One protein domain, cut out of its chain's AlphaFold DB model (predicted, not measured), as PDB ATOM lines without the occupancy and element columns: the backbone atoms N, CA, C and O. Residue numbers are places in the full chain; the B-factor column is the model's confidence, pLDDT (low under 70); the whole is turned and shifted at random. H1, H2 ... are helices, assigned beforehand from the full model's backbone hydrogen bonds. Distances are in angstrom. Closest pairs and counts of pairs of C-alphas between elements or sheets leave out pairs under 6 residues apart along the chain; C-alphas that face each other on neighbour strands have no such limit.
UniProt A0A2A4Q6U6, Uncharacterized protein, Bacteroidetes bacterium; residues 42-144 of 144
ATOM      1  N   ALA A  42      35.421  10.165   8.394       40.84
ATOM      2  CA  ALA A  42      35.323   9.125   9.400       40.84
ATOM      3  C   ALA A  42      33.872   8.671   9.466       40.84
ATOM      4  O   ALA A  42      32.987   9.495   9.681       40.84
ATOM      5  N   THR A  43      33.639   7.379   9.282       40.12
ATOM      6  CA  THR A  43      32.453   6.701   9.788       40.12
ATOM      7  C   THR A  43      32.394   6.976  11.286       40.12
ATOM      8  O   THR A  43      33.126   6.390  12.078       40.12
ATOM      9  N   VAL A  44      31.617   7.993  11.658       47.97
ATOM     10  CA  VAL A  44      31.435   8.381  13.050       47.97
ATOM     11  C   VAL A  44      30.467   7.370  13.633       47.97
ATOM     12  O   VAL A  44      29.284   7.411  13.306       47.97
ATOM     13  N   ASP A  45      30.959   6.453  14.460       50.88
ATOM     14  CA  ASP A  45      30.072   5.649  15.292       50.88
ATOM     15  C   ASP A  45      29.245   6.620  16.155       50.88
ATOM     16  O   ASP A  45      29.786   7.391  16.953       50.88
ATOM     17  N   HIS A  46      27.936   6.679  15.897       52.19
ATOM     18  CA  HIS A  46      27.049   7.774  16.313       52.19
ATOM     19  C   HIS A  46      26.817   7.852  17.832       52.19
ATOM     20  O   HIS A  46      26.069   8.705  18.303       52.19
ATOM     21  N   CYS A  47      27.438   6.971  18.616       54.31
ATOM     22  CA  CYS A  47      27.260   6.883  20.063       54.31
ATOM     23  C   CYS A  47      28.570   6.678  20.846       54.31
ATOM     24  O   CYS A  47      28.505   6.230  21.990       54.31
ATOM     25  N   SER A  48      29.741   7.010  20.281       62.59
ATOM     26  CA  SER A  48      31.004   7.034  21.040       62.59
ATOM     27  C   SER A  48      31.469   8.471  21.348       62.59
ATOM     28  O   SER A  48      31.282   9.377  20.526       62.59
ATOM     29  N   PRO A  49      32.070   8.731  22.528       60.56
ATOM     30  CA  PRO A  49      32.639  10.039  22.856       60.56
ATOM     31  C   PRO A  49      33.696  10.509  21.848       60.56
ATOM     32  O   PRO A  49      33.679  11.676  21.448       60.56
ATOM     33  N   GLY A  50      34.582   9.625  21.374       60.62
ATOM     34  CA  GLY A  50      35.589   9.998  20.382       60.62
ATOM     35  C   GLY A  50      35.013  10.265  18.995       60.62
ATOM     36  O   GLY A  50      35.452  11.206  18.327       60.62
ATOM     37  N   GLY A  51      33.970   9.537  18.585       63.56
ATOM     38  CA  GLY A  51      33.222   9.842  17.364       63.56
ATOM     39  C   GLY A  51      32.633  11.256  17.404       63.56
ATOM     40  O   GLY A  51      32.804  12.047  16.468       63.56
ATOM     41  N   HIS A  52      32.028  11.624  18.534       65.69
ATOM     42  CA  HIS A  52      31.505  12.971  18.751       65.69
ATOM     43  C   HIS A  52      32.592  14.041  18.727       65.69
ATOM     44  O   HIS A  52      32.437  15.045  18.029       65.69
ATOM     45  N   MET A  53      33.717  13.818  19.407       66.19
ATOM     46  CA  MET A  53      34.836  14.762  19.390       66.19
ATOM     47  C   MET A  53      35.416  14.949  17.988       66.19
ATOM     48  O   MET A  53      35.733  16.075  17.604       66.19
ATOM     49  N   LYS A  54      35.489  13.888  17.178       66.00
ATOM     50  CA  LYS A  54      35.942  13.989  15.787       66.00
ATOM     51  C   LYS A  54      34.969  14.780  14.908       66.00
ATOM     52  O   LYS A  54      35.413  15.560  14.056       66.00
ATOM     53  N   CYS A  55      33.665  14.615  15.130       68.31
ATOM     54  CA  CYS A  55      32.635  15.423  14.478       68.31
ATOM     55  C   CYS A  55      32.813  16.906  14.835       68.31
ATOM     56  O   CYS A  55      32.946  17.738  13.938       68.31
ATOM     57  N   VAL A  56      32.946  17.218  16.131       68.44
ATOM     58  CA  VAL A  56      33.186  18.585  16.618       68.44
ATOM     59  C   VAL A  56      34.462  19.165  16.016       68.44
ATOM     60  O   VAL A  56      34.423  20.266  15.479       68.44
ATOM     61  N   TYR A  57      35.573  18.425  16.028       69.81
ATOM     62  CA  TYR A  57      36.847  18.880  15.468       69.81
ATOM     63  C   TYR A  57      36.745  19.209  13.974       69.81
ATOM     64  O   TYR A  57      37.178  20.274  13.532       69.81
ATOM     65  N   THR A  58      36.140  18.311  13.193       70.62
ATOM     66  CA  THR A  58      35.979  18.502  11.746       70.62
ATOM     67  C   THR A  58      35.089  19.707  11.454       70.62
ATOM     68  O   THR A  58      35.459  20.554  10.644       70.62
ATOM     69  N   THR A  59      33.970  19.838  12.171       72.44
ATOM     70  CA  THR A  59      33.064  20.984  12.041       72.44
ATOM     71  C   THR A  59      33.728  22.290  12.475       72.44
ATOM     72  O   THR A  59      33.597  23.279  11.765       72.44
ATOM     73  N   CYS A  60      34.503  22.310  13.563       68.94
ATOM     74  CA  CYS A  60      35.270  23.494  13.965       68.94
ATOM     75  C   CYS A  60      36.226  23.931  12.849       68.94
ATOM     76  O   CYS A  60      36.312  25.116  12.538       68.94
ATOM     77  N   ARG A  61      36.926  22.983  12.216       74.19
ATOM     78  CA  ARG A  61      37.846  23.293  11.117       74.19
ATOM     79  C   ARG A  61      37.114  23.867   9.899       74.19
ATOM     80  O   ARG A  61      37.547  24.889   9.378       74.19
ATOM     81  N   GLU A  62      36.001  23.253   9.493       74.12
ATOM     82  CA  GLU A  62      35.144  23.737   8.395       74.12
ATOM     83  C   GLU A  62      34.627  25.158   8.680       74.12
ATOM     84  O   GLU A  62      34.790  26.061   7.862       74.12
ATOM     85  N   VAL A  63      34.080  25.391   9.880       72.31
ATOM     86  CA  VAL A  63      33.563  26.702  10.307       72.31
ATOM     87  C   VAL A  63      34.669  27.758  10.340       72.31
ATOM     88  O   VAL A  63      34.442  28.899   9.942       72.31
ATOM     89  N   PHE A  64      35.874  27.399  10.784       73.19
ATOM     90  CA  PHE A  64      37.010  28.316  10.796       73.19
ATOM     91  C   PHE A  64      37.453  28.714   9.383       73.19
ATOM     92  O   PHE A  64      37.717  29.892   9.121       73.19
ATOM     93  N   GLU A  65      37.543  27.749   8.466       74.81
ATOM     94  CA  GLU A  65      37.907  27.997   7.070       74.81
ATOM     95  C   GLU A  65      36.857  28.861   6.359       74.81
ATOM     96  O   GLU A  65      37.217  29.867   5.745       74.81
ATOM     97  N   GLU A  66      35.570  28.557   6.532       76.81
ATOM     98  CA  GLU A  66      34.470  29.373   6.001       76.81
ATOM     99  C   GLU A  66      34.463  30.789   6.606       76.81
ATOM    100  O   GLU A  66      34.314  31.782   5.883       76.81
ATOM    101  N   GLY A  67      34.725  30.906   7.912       76.38
ATOM    102  CA  GLY A  67      34.848  32.186   8.606       76.38
ATOM    103  C   GLY A  67      35.972  33.061   8.038       76.38
ATOM    104  O   GLY A  67      35.783  34.265   7.851       76.38
ATOM    105  N   LYS A  68      37.116  32.471   7.660       74.12
ATOM    106  CA  LYS A  68      38.222  33.193   6.988       74.12
ATOM    107  C   LYS A  68      37.826  33.758   5.626       74.12
ATOM    108  O   LYS A  68      38.309  34.824   5.229       74.12
ATOM    109  N   GLU A  69      36.941  33.071   4.913       77.44
ATOM    110  CA  GLU A  69      36.369  33.553   3.652       77.44
ATOM    111  C   GLU A  69      35.290  34.628   3.868       77.44
ATOM    112  O   GLU A  69      34.937  35.353   2.936       77.44
ATOM    113  N   GLY A  70      34.839  34.819   5.112       69.12
ATOM    114  CA  GLY A  70      33.771  35.745   5.482       69.12
ATOM    115  C   GLY A  70      32.374  35.143   5.328       69.12
ATOM    116  O   GLY A  70      31.396  35.887   5.288       69.12
ATOM    117  N   LYS A  71      32.271  33.815   5.220       74.50
ATOM    118  CA  LYS A  71      31.000  33.095   5.141       74.50
ATOM    119  C   LYS A  71      30.579  32.674   6.545       74.50
ATOM    120  O   LYS A  71      31.374  32.130   7.301       74.50
ATOM    121  N   ILE A  72      29.315  32.907   6.888       64.50
ATOM    122  CA  ILE A  72      28.726  32.343   8.104       64.50
ATOM    123  C   ILE A  72      28.267  30.931   7.764       64.50
ATOM    124  O   ILE A  72      27.283  30.748   7.039       64.50
ATOM    125  N   SER A  73      28.981  29.941   8.289       63.19
ATOM    126  CA  SER A  73      28.591  28.546   8.133       63.19
ATOM    127  C   SER A  73      27.209  28.318   8.738       63.19
ATOM    128  O   SER A  73      26.972  28.692   9.882       63.19
ATOM    129  N   LYS A  74      26.287  27.687   8.002       63.09
ATOM    130  CA  LYS A  74      25.051  27.101   8.571       63.09
ATOM    131  C   LYS A  74      25.217  25.603   8.858       63.09
ATOM    132  O   LYS A  74      24.292  24.954   9.343       63.09
ATOM    133  N   HIS A  75      26.382  25.042   8.525       56.97
ATOM    134  CA  HIS A  75      26.634  23.604   8.503       56.97
ATOM    135  C   HIS A  75      26.679  22.993   9.913       56.97
ATOM    136  O   HIS A  75      26.174  21.891  10.122       56.97
ATOM    137  N   TRP A  76      27.184  23.737  10.901       58.06
ATOM    138  CA  TRP A  76      27.223  23.307  12.306       58.06
ATOM    139  C   TRP A  76      25.828  23.094  12.910       58.06
ATOM    140  O   TRP A  76      25.635  22.156  13.674       58.06
ATOM    141  N   TRP A  77      24.824  23.875  12.491       55.00
ATOM    142  CA  TRP A  77      23.433  23.699  12.932       55.00
ATOM    143  C   TRP A  77      22.848  22.355  12.497       55.00
ATOM    144  O   TRP A  77      22.053  21.748  13.209       55.00
ATOM    145  N   LYS A  78      23.255  21.870  11.318       52.78
ATOM    146  CA  LYS A  78      22.771  20.601  10.778       52.78
ATOM    147  C   LYS A  78      23.489  19.389  11.354       52.78
ATOM    148  O   LYS A  78      22.892  18.333  11.286       52.78
ATOM    149  N   LYS A  79      24.713  19.487  11.890       52.50
ATOM    150  CA  LYS A  79      25.487  18.317  12.369       52.50
ATOM    151  C   LYS A  79      25.324  17.989  13.858       52.50
ATOM    152  O   LYS A  79      25.836  16.962  14.302       52.50
ATOM    153  N   SER A  80      24.568  18.782  14.618       53.81
ATOM    154  CA  SER A  80      24.193  18.453  16.000       53.81
ATOM    155  C   SER A  80      23.120  17.346  16.040       53.81
ATOM    156  O   SER A  80      21.950  17.586  16.326       53.81
ATOM    157  N   TYR A  81      23.489  16.110  15.688       58.25
ATOM    158  CA  TYR A  81      22.607  14.929  15.787       58.25
ATOM    159  C   TYR A  81      22.854  14.094  17.054       58.25
ATOM    160  O   TYR A  81      22.247  13.037  17.221       58.25
ATOM    161  N   ILE A  82      23.702  14.581  17.966       61.75
ATOM    162  CA  ILE A  82      24.136  13.870  19.181       61.75
ATOM    163  C   ILE A  82      22.936  13.508  20.064       61.75
ATOM    164  O   ILE A  82      22.752  12.349  20.431       61.75
ATOM    165  N   GLY A  83      22.064  14.484  20.337       54.31
ATOM    166  CA  GLY A  83      20.866  14.281  21.155       54.31
ATOM    167  C   GLY A  83      19.897  13.261  20.559       54.31
ATOM    168  O   GLY A  83      19.321  12.446  21.278       54.31
ATOM    169  N   ARG A  84      19.775  13.235  19.227       59.28
ATOM    170  CA  ARG A  84      18.872  12.325  18.512       59.28
ATOM    171  C   ARG A  84      19.364  10.879  18.554       59.28
ATOM    172  O   ARG A  84      18.577   9.998  18.881       59.28
ATOM    173  N   ALA A  85      20.659  10.662  18.321       61.28
ATOM    174  CA  ALA A  85      21.274   9.336  18.399       61.28
ATOM    175  C   ALA A  85      21.194   8.749  19.822       61.28
ATOM    176  O   ALA A  85      20.834   7.586  20.003       61.28
ATOM    177  N   TYR A  86      21.440   9.570  20.852       61.16
ATOM    178  CA  TYR A  86      21.281   9.139  22.246       61.16
ATOM    179  C   TYR A  86      19.816   8.941  22.651       61.16
ATOM    180  O   TYR A  86      19.525   8.036  23.429       61.16
ATOM    181  N   THR A  87      18.887   9.735  22.111       62.34
ATOM    182  CA  THR A  87      17.441   9.555  22.336       62.34
ATOM    183  C   THR A  87      16.952   8.216  21.794       62.34
ATOM    184  O   THR A  87      16.159   7.545  22.452       62.34
ATOM    185  N   GLU A  88      17.432   7.823  20.615       61.84
ATOM    186  CA  GLU A  88      17.053   6.569  19.961       61.84
ATOM    187  C   GLU A  88      17.610   5.343  20.699       61.84
ATOM    188  O   GLU A  88      16.916   4.339  20.836       61.84
ATOM    189  N   LYS A  89      18.827   5.445  21.253       64.62
ATOM    190  CA  LYS A  89      19.510   4.325  21.921       64.62
ATOM    191  C   LYS A  89      19.229   4.202  23.425       64.62
ATOM    192  O   LYS A  89      19.164   3.091  23.941       64.62
ATOM    193  N   TYR A  90      19.081   5.320  24.134       68.00
ATOM    194  CA  TYR A  90      18.987   5.369  25.603       68.00
ATOM    195  C   TYR A  90      17.688   6.015  26.112       68.00
ATOM    196  O   TYR A  90      17.493   6.167  27.319       68.00
ATOM    197  N   GLY A  91      16.780   6.380  25.205       70.94
ATOM    198  CA  GLY A  91      15.488   6.976  25.527       70.94
ATOM    199  C   GLY A  91      15.526   8.500  25.686       70.94
ATOM    200  O   GLY A  91      16.574   9.125  25.856       70.94
ATOM    201  N   LYS A  92      14.335   9.116  25.651       72.06
ATOM    202  CA  LYS A  92      14.142  10.581  25.614       72.06
ATOM    203  C   LYS A  92      14.785  11.342  26.773       72.06
ATOM    204  O   LYS A  92      15.220  12.471  26.578       72.06
ATOM    205  N   PHE A  93      14.845  10.749  27.965       72.38
ATOM    206  CA  PHE A  93      15.391  11.427  29.142       72.38
ATOM    207  C   PHE A  93      16.915  11.588  29.052       72.38
ATOM    208  O   PHE A  93      17.434  12.693  29.186       72.38
ATOM    209  N   ILE A  94      17.629  10.495  28.755       68.44
ATOM    210  CA  ILE A  94      19.090  10.507  28.588       68.44
ATOM    211  C   ILE A  94      19.465  11.297  27.331       68.44
ATOM    212  O   ILE A  94      20.372  12.124  27.376       68.44
ATOM    213  N   GLY A  95      18.722  11.109  26.238       64.25
ATOM    214  CA  GLY A  95      18.904  11.879  25.013       64.25
ATOM    215  C   GLY A  95      18.791  13.388  25.227       64.25
ATOM    216  O   GLY A  95      19.690  14.117  24.822       64.25
ATOM    217  N   GLY A  96      17.764  13.848  25.951       64.56
ATOM    218  CA  GLY A  96      17.591  15.266  26.278       64.56
ATOM    219  C   GLY A  96      18.686  15.824  27.192       64.56
ATOM    220  O   GLY A  96      19.145  16.946  26.985       64.56
ATOM    221  N   PHE A  97      19.157  15.041  28.169       70.88
ATOM    222  CA  PHE A  97      20.264  15.452  29.039       70.88
ATOM    223  C   PHE A  97      21.567  15.645  28.253       70.88
ATOM    224  O   PHE A  97      22.227  16.674  28.390       70.88
ATOM    225  N   TYR A  98      21.914  14.691  27.385       64.06
ATOM    226  CA  TYR A  98      23.101  14.786  26.531       64.06
ATOM    227  C   TYR A  98      22.958  15.866  25.456       64.06
ATOM    228  O   TYR A  98      23.927  16.556  25.147       64.06
ATOM    229  N   GLU A  99      21.754  16.070  24.922       62.91
ATOM    230  CA  GLU A  99      21.481  17.183  24.019       62.91
ATOM    231  C   GLU A  99      21.745  18.521  24.710       62.91
ATOM    232  O   GLU A  99      22.495  19.331  24.180       62.91
ATOM    233  N   GLY A 100      21.242  18.728  25.928       65.94
ATOM    234  CA  GLY A 100      21.516  19.945  26.694       65.94
ATOM    235  C   GLY A 100      22.998  20.122  27.037       65.94
ATOM    236  O   GLY A 100      23.555  21.205  26.836       65.94
ATOM    237  N   LEU A 101      23.650  19.054  27.508       67.62
ATOM    238  CA  LEU A 101      25.046  19.084  27.947       67.62
ATOM    239  C   LEU A 101      26.014  19.389  26.799       67.62
ATOM    240  O   LEU A 101      26.992  20.102  27.005       67.62
ATOM    241  N   PHE A 102      25.750  18.870  25.598       66.06
ATOM    242  CA  PHE A 102      26.653  19.025  24.458       66.06
ATOM    243  C   PHE A 102      26.230  20.136  23.496       66.06
ATOM    244  O   PHE A 102      27.112  20.781  22.931       66.06
ATOM    245  N   ALA A 103      24.937  20.432  23.331       67.56
ATOM    246  CA  ALA A 103      24.490  21.458  22.388       67.56
ATOM    247  C   ALA A 103      24.906  22.865  22.822       67.56
ATOM    248  O   ALA A 103      25.385  23.636  21.991       67.56
ATOM    249  N   VAL A 104      24.778  23.207  24.110       69.25
ATOM    250  CA  VAL A 104      25.118  24.559  24.584       69.25
ATOM    251  C   VAL A 104      26.615  24.852  24.407       69.25
ATOM    252  O   VAL A 104      26.937  25.826  23.720       69.25
ATOM    253  N   PRO A 105      27.553  24.016  24.905       69.44
ATOM    254  CA  PRO A 105      28.977  24.231  24.656       69.44
ATOM    255  C   PRO A 105      29.329  24.170  23.168       69.44
ATOM    256  O   PRO A 105      30.181  24.939  22.719       69.44
ATOM    257  N   HIS A 106      28.669  23.309  22.382       70.00
ATOM    258  CA  HIS A 106      28.886  23.206  20.937       70.00
ATOM    259  C   HIS A 106      28.533  24.507  20.210       70.00
ATOM    260  O   HIS A 106      29.337  25.027  19.443       70.00
ATOM    261  N   TYR A 107      27.367  25.088  20.481       68.81
ATOM    262  CA  TYR A 107      26.951  26.333  19.838       68.81
ATOM    263  C   TYR A 107      27.824  27.521  20.235       68.81
ATOM    264  O   TYR A 107      28.209  28.321  19.379       68.81
ATOM    265  N   VAL A 108      28.202  27.598  21.511       75.81
ATOM    266  CA  VAL A 108      29.107  28.637  22.009       75.81
ATOM    267  C   VAL A 108      30.485  28.514  21.351       75.81
ATOM    268  O   VAL A 108      31.007  29.497  20.825       75.81
ATOM    269  N   SER A 109      31.060  27.310  21.303       73.06
ATOM    270  CA  SER A 109      32.372  27.083  20.680       73.06
ATOM    271  C   SER A 109      32.364  27.361  19.173       73.06
ATOM    272  O   SER A 109      33.279  28.023  18.682       73.06
ATOM    273  N   MET A 110      31.314  26.979  18.441       72.06
ATOM    274  CA  MET A 110      31.191  27.293  17.009       72.06
ATOM    275  C   MET A 110      31.085  28.797  16.740       72.06
ATOM    276  O   MET A 110      31.687  29.291  15.783       72.06
ATOM    277  N   ALA A 111      30.385  29.548  17.597       76.31
ATOM    278  CA  ALA A 111      30.324  31.004  17.491       76.31
ATOM    279  C   ALA A 111      31.716  31.644  17.653       76.31
ATOM    280  O   ALA A 111      32.105  32.483  16.836       76.31
ATOM    281  N   PHE A 112      32.497  31.202  18.646       80.06
ATOM    282  CA  PHE A 112      33.866  31.687  18.857       80.06
ATOM    283  C   PHE A 112      34.804  31.342  17.699       80.06
ATOM    284  O   PHE A 112      35.593  32.188  17.271       80.06
ATOM    285  N   VAL A 113      34.713  30.124  17.164       77.50
ATOM    286  CA  VAL A 113      35.539  29.684  16.033       77.50
ATOM    287  C   VAL A 113      35.217  30.491  14.774       77.50
ATOM    288  O   VAL A 113      36.135  30.968  14.103       77.50
ATOM    289  N   ASN A 114      33.933  30.720  14.489       75.88
ATOM    290  CA  ASN A 114      33.502  31.534  13.354       75.88
ATOM    291  C   ASN A 114      33.982  32.991  13.482       75.88
ATOM    292  O   ASN A 114      34.540  33.555  12.539       75.88
ATOM    293  N   LEU A 115      33.833  33.585  14.673       78.75
ATOM    294  CA  LEU A 115      34.317  34.937  14.959       78.75
ATOM    295  C   LEU A 115      35.839  35.036  14.782       78.75
ATOM    296  O   LEU A 115      36.333  35.964  14.144       78.75
ATOM    297  N   SER A 116      36.578  34.050  15.292       81.38
ATOM    298  CA  SER A 116      38.038  33.989  15.166       81.38
ATOM    299  C   SER A 116      38.472  33.893  13.701       81.38
ATOM    300  O   SER A 116      39.357  34.633  13.267       81.38
ATOM    301  N   GLY A 117      37.814  33.038  12.910       79.31
ATOM    302  CA  GLY A 117      38.057  32.923  11.470       79.31
ATOM    303  C   GLY A 117      37.826  34.249  10.742       79.31
ATOM    304  O   GLY A 117      38.671  34.677   9.952       79.31
ATOM    305  N   TRP A 118      36.737  34.949  11.068       81.25
ATOM    306  CA  TRP A 118      36.409  36.251  10.485       81.25
ATOM    307  C   TRP A 118      37.457  37.329  10.791       81.25
ATOM    308  O   TRP A 118      37.886  38.047   9.882       81.25
ATOM    309  N   ILE A 119      37.921  37.413  12.044       84.56
ATOM    310  CA  ILE A 119      38.979  38.353  12.456       84.56
ATOM    311  C   ILE A 119      40.260  38.091  11.654       84.56
ATOM    312  O   ILE A 119      40.821  39.011  11.051       84.56
ATOM    313  N   VAL A 120      40.691  36.829  11.573       83.44
ATOM    314  CA  VAL A 120      41.878  36.428  10.798       83.44
ATOM    315  C   VAL A 120      41.708  36.763   9.313       83.44
ATOM    316  O   VAL A 120      42.633  37.280   8.679       83.44
ATOM    317  N   GLY A 121      40.523  36.515   8.751       82.50
ATOM    318  CA  GLY A 121      40.191  36.852   7.369       82.50
ATOM    319  C   GLY A 121      40.314  38.350   7.081       82.50
ATOM    320  O   GLY A 121      40.881  38.735   6.054       82.50
ATOM    321  N   LYS A 122      39.846  39.205   7.999       85.12
ATOM    322  CA  LYS A 122      39.992  40.664   7.882       85.12
ATOM    323  C   LYS A 122      41.447  41.115   7.958       85.12
ATOM    324  O   LYS A 122      41.872  41.878   7.093       85.12
ATOM    325  N   LEU A 123      42.219  40.608   8.921       86.69
ATOM    326  CA  LEU A 123      43.642  40.944   9.058       86.69
ATOM    327  C   LEU A 123      44.436  40.572   7.801       86.69
ATOM    328  O   LEU A 123      45.240  41.362   7.308       86.69
ATOM    329  N   LYS A 124      44.161  39.396   7.221       85.44
ATOM    330  CA  LYS A 124      44.827  38.951   5.990       85.44
ATOM    331  C   LYS A 124      44.506  39.857   4.794       85.44
ATOM    332  O   LYS A 124      45.397  40.136   3.994       85.44
ATOM    333  N   ARG A 125      43.259  40.336   4.671       83.56
ATOM    334  CA  ARG A 125      42.859  41.293   3.619       83.56
ATOM    335  C   ARG A 125      43.486  42.668   3.828       83.56
ATOM    336  O   ARG A 125      43.977  43.238   2.863       83.56
ATOM    337  N   ALA A 126      43.521  43.164   5.065       82.81
ATOM    338  CA  ALA A 126      44.168  44.434   5.394       82.81
ATOM    339  C   ALA A 126      45.651  44.413   4.997       82.81
ATOM    340  O   ALA A 126      46.088  45.273   4.239       82.81
ATOM    341  N   LYS A 127      46.378  43.356   5.384       87.88
ATOM    342  CA  LYS A 127      47.793  43.181   5.028       87.88
ATOM    343  C   LYS A 127      48.019  43.078   3.515       87.88
ATOM    344  O   LYS A 127      48.993  43.611   2.997       87.88
ATOM    345  N   LYS A 128      47.119  42.401   2.787       87.62
ATOM    346  CA  LYS A 128      47.188  42.325   1.317       87.62
ATOM    347  C   LYS A 128      46.978  43.698   0.670       87.62
ATOM    348  O   LYS A 128      47.697  44.032  -0.263       87.62
ATOM    349  N   ASN A 129      46.014  44.474   1.161       86.56
ATOM    350  CA  ASN A 129      45.717  45.806   0.635       86.56
ATOM    351  C   ASN A 129      46.835  46.810   0.939       86.56
ATOM    352  O   ASN A 129      47.121  47.659   0.108       86.56
ATOM    353  N   GLU A 130      47.467  46.710   2.109       89.88
ATOM    354  CA  GLU A 130      48.639  47.516   2.465       89.88
ATOM    355  C   GLU A 130      49.822  47.207   1.545       89.88
ATOM    356  O   GLU A 130      50.392  48.122   0.962       89.88
ATOM    357  N   LYS A 131      50.116  45.918   1.317       88.38
ATOM    358  CA  LYS A 131      51.154  45.514   0.362       88.38
ATOM    359  C   LYS A 131      50.879  46.061  -1.044       88.38
ATOM    360  O   LYS A 131      51.760  46.656  -1.637       88.38
ATOM    361  N   LEU A 132      49.643  45.927  -1.532       89.81
ATOM    362  CA  LEU A 132      49.260  46.421  -2.858       89.81
ATOM    363  C   LEU A 132      49.439  47.944  -2.994       89.81
ATOM    364  O   LEU A 132      49.808  48.421  -4.058       89.81
ATOM    365  N   LYS A 133      49.172  48.708  -1.927       85.94
ATOM    366  CA  LYS A 133      49.408  50.158  -1.914       85.94
ATOM    367  C   LYS A 133      50.894  50.496  -1.976       85.94
ATOM    368  O   LYS A 133      51.249  51.432  -2.682       85.94
ATOM    369  N   ASN A 134      51.731  49.760  -1.247       86.75
ATOM    370  CA  ASN A 134      53.175  49.979  -1.260       86.75
ATOM    371  C   ASN A 134      53.766  49.650  -2.636       86.75
ATOM    372  O   ASN A 134      54.446  50.502  -3.191       86.75
ATOM    373  N   ASP A 135      53.407  48.495  -3.209       88.75
ATOM    374  CA  ASP A 135      53.847  48.078  -4.548       88.75
ATOM    375  C   ASP A 135      53.435  49.135  -5.607       88.75
ATOM    376  O   ASP A 135      54.265  49.602  -6.379       88.75
ATOM    377  N   LEU A 136      52.185  49.626  -5.566       88.56
ATOM    378  CA  LEU A 136      51.705  50.675  -6.483       88.56
ATOM    379  C   LEU A 136      52.425  52.023  -6.299       88.56
ATOM    380  O   LEU A 136      52.583  52.778  -7.253       88.56
ATOM    381  N   THR A 137      52.815  52.363  -5.070       84.25
ATOM    382  CA  THR A 137      53.526  53.620  -4.793       84.25
ATOM    383  C   THR A 137      54.966  53.553  -5.306       84.25
ATOM    384  O   THR A 137      55.478  54.557  -5.789       84.25
ATOM    385  N   GLU A 138      55.603  52.382  -5.236       82.50
ATOM    386  CA  GLU A 138      56.948  52.145  -5.773       82.50
ATOM    387  C   GLU A 138      56.971  52.247  -7.307       82.50
ATOM    388  O   GLU A 138      57.828  52.939  -7.854       82.50
ATOM    389  N   ASP A 139      55.966  51.681  -7.988       77.75
ATOM    390  CA  ASP A 139      55.824  51.778  -9.449       77.75
ATOM    391  C   ASP A 139      55.664  53.237  -9.927       77.75
ATOM    392  O   ASP A 139      56.266  53.637 -10.920       77.75
ATOM    393  N   VAL A 140      54.900  54.067  -9.200       79.81
ATOM    394  CA  VAL A 140      54.695  55.491  -9.544       79.81
ATOM    395  C   VAL A 140      55.958  56.336  -9.334       79.81
ATOM    396  O   VAL A 140      56.154  57.322 -10.040       79.81
ATOM    397  N   VAL A 141      56.816  55.980  -8.374       74.56
ATOM    398  CA  VAL A 141      58.077  56.700  -8.114       74.56
ATOM    399  C   VAL A 141      59.149  56.371  -9.158       74.56
ATOM    400  O   VAL A 141      60.015  57.203  -9.400       74.56
ATOM    401  N   LEU A 142      59.102  55.190  -9.781       68.44
ATOM    402  CA  LEU A 142      60.073  54.771 -10.802       68.44
ATOM    403  C   LEU A 142      59.784  55.318 -12.212       68.44
ATOM    404  O   LEU A 142      60.673  55.272 -13.059       68.44
ATOM    405  N   ASP A 143      58.574  55.823 -12.465       62.75
ATOM    406  CA  ASP A 143      58.140  56.364 -13.768       62.75
ATOM    407  C   ASP A 143      58.344  57.897 -13.893       62.75
ATOM    408  O   ASP A 143      58.002  58.497 -14.915       62.75
ATOM    409  N   HIS A 144      58.900  58.539 -12.856       54.03
ATOM    410  CA  HIS A 144      59.211  59.974 -12.777       54.03
ATOM    411  C   HIS A 144      60.712  60.232 -12.619       54.03
ATOM    412  O   HIS A 144      61.179  61.237 -13.209       54.03
TER     413      HIS A 144
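Overview. This is residues 42 to 144 of the 144 residues of an uncharacterized protein of Bacteroidetes bacterium (UniProt A0A2A4Q6U6). One long helix, H4, makes the length of a rod; H1 packs along residues 106 to 122 of it, H3 folds against its first part, short H2 packs on H1, and residues 126 to 144 stick out. The 103 printed residues include four named helices, H1 to H4 in order, and no named strand: all helix. The whole is extended, radius of gyration of the C-alphas 21.2 A, spanning 79 by 24 by 17 A.

Along the chain. H4, residues 92 to 142, 73.4 A, runs from C-alpha (14.142, 10.581, 25.614) to (60.073, 54.771, -10.802), with a kink of 26 degrees near residue 101. H1 is residues 49 to 69, 30.6 A; H2 75 to 79; H3 82 to 90.

Arrangement. H4 touches H1, closest C-alphas Lys 68 and Gly 121, 4.2 A, a shallow tilt of 30 degrees, the same way. H3 and H4 form a hairpin; residues 93 to 102 of H4 touch H3, closest C-alphas Thr 87 and Gly 95, 3.8 A. H2 touches residues 55 to 63 of H1, closest C-alphas Thr 59 and Trp 76, 6.3 A. Every O i to N i+4 pair is within hydrogen-bond range in H1, H2 and H3; H4 has 45 of 47.

Size, cuts and confidence. Gly 91 and His 144 have the C-alphas farthest apart, 78.7 A. The printed part has no cut; its links are tight. Low confidence, pLDDT under 70, includes residues 42 to 57 and 72 to 90.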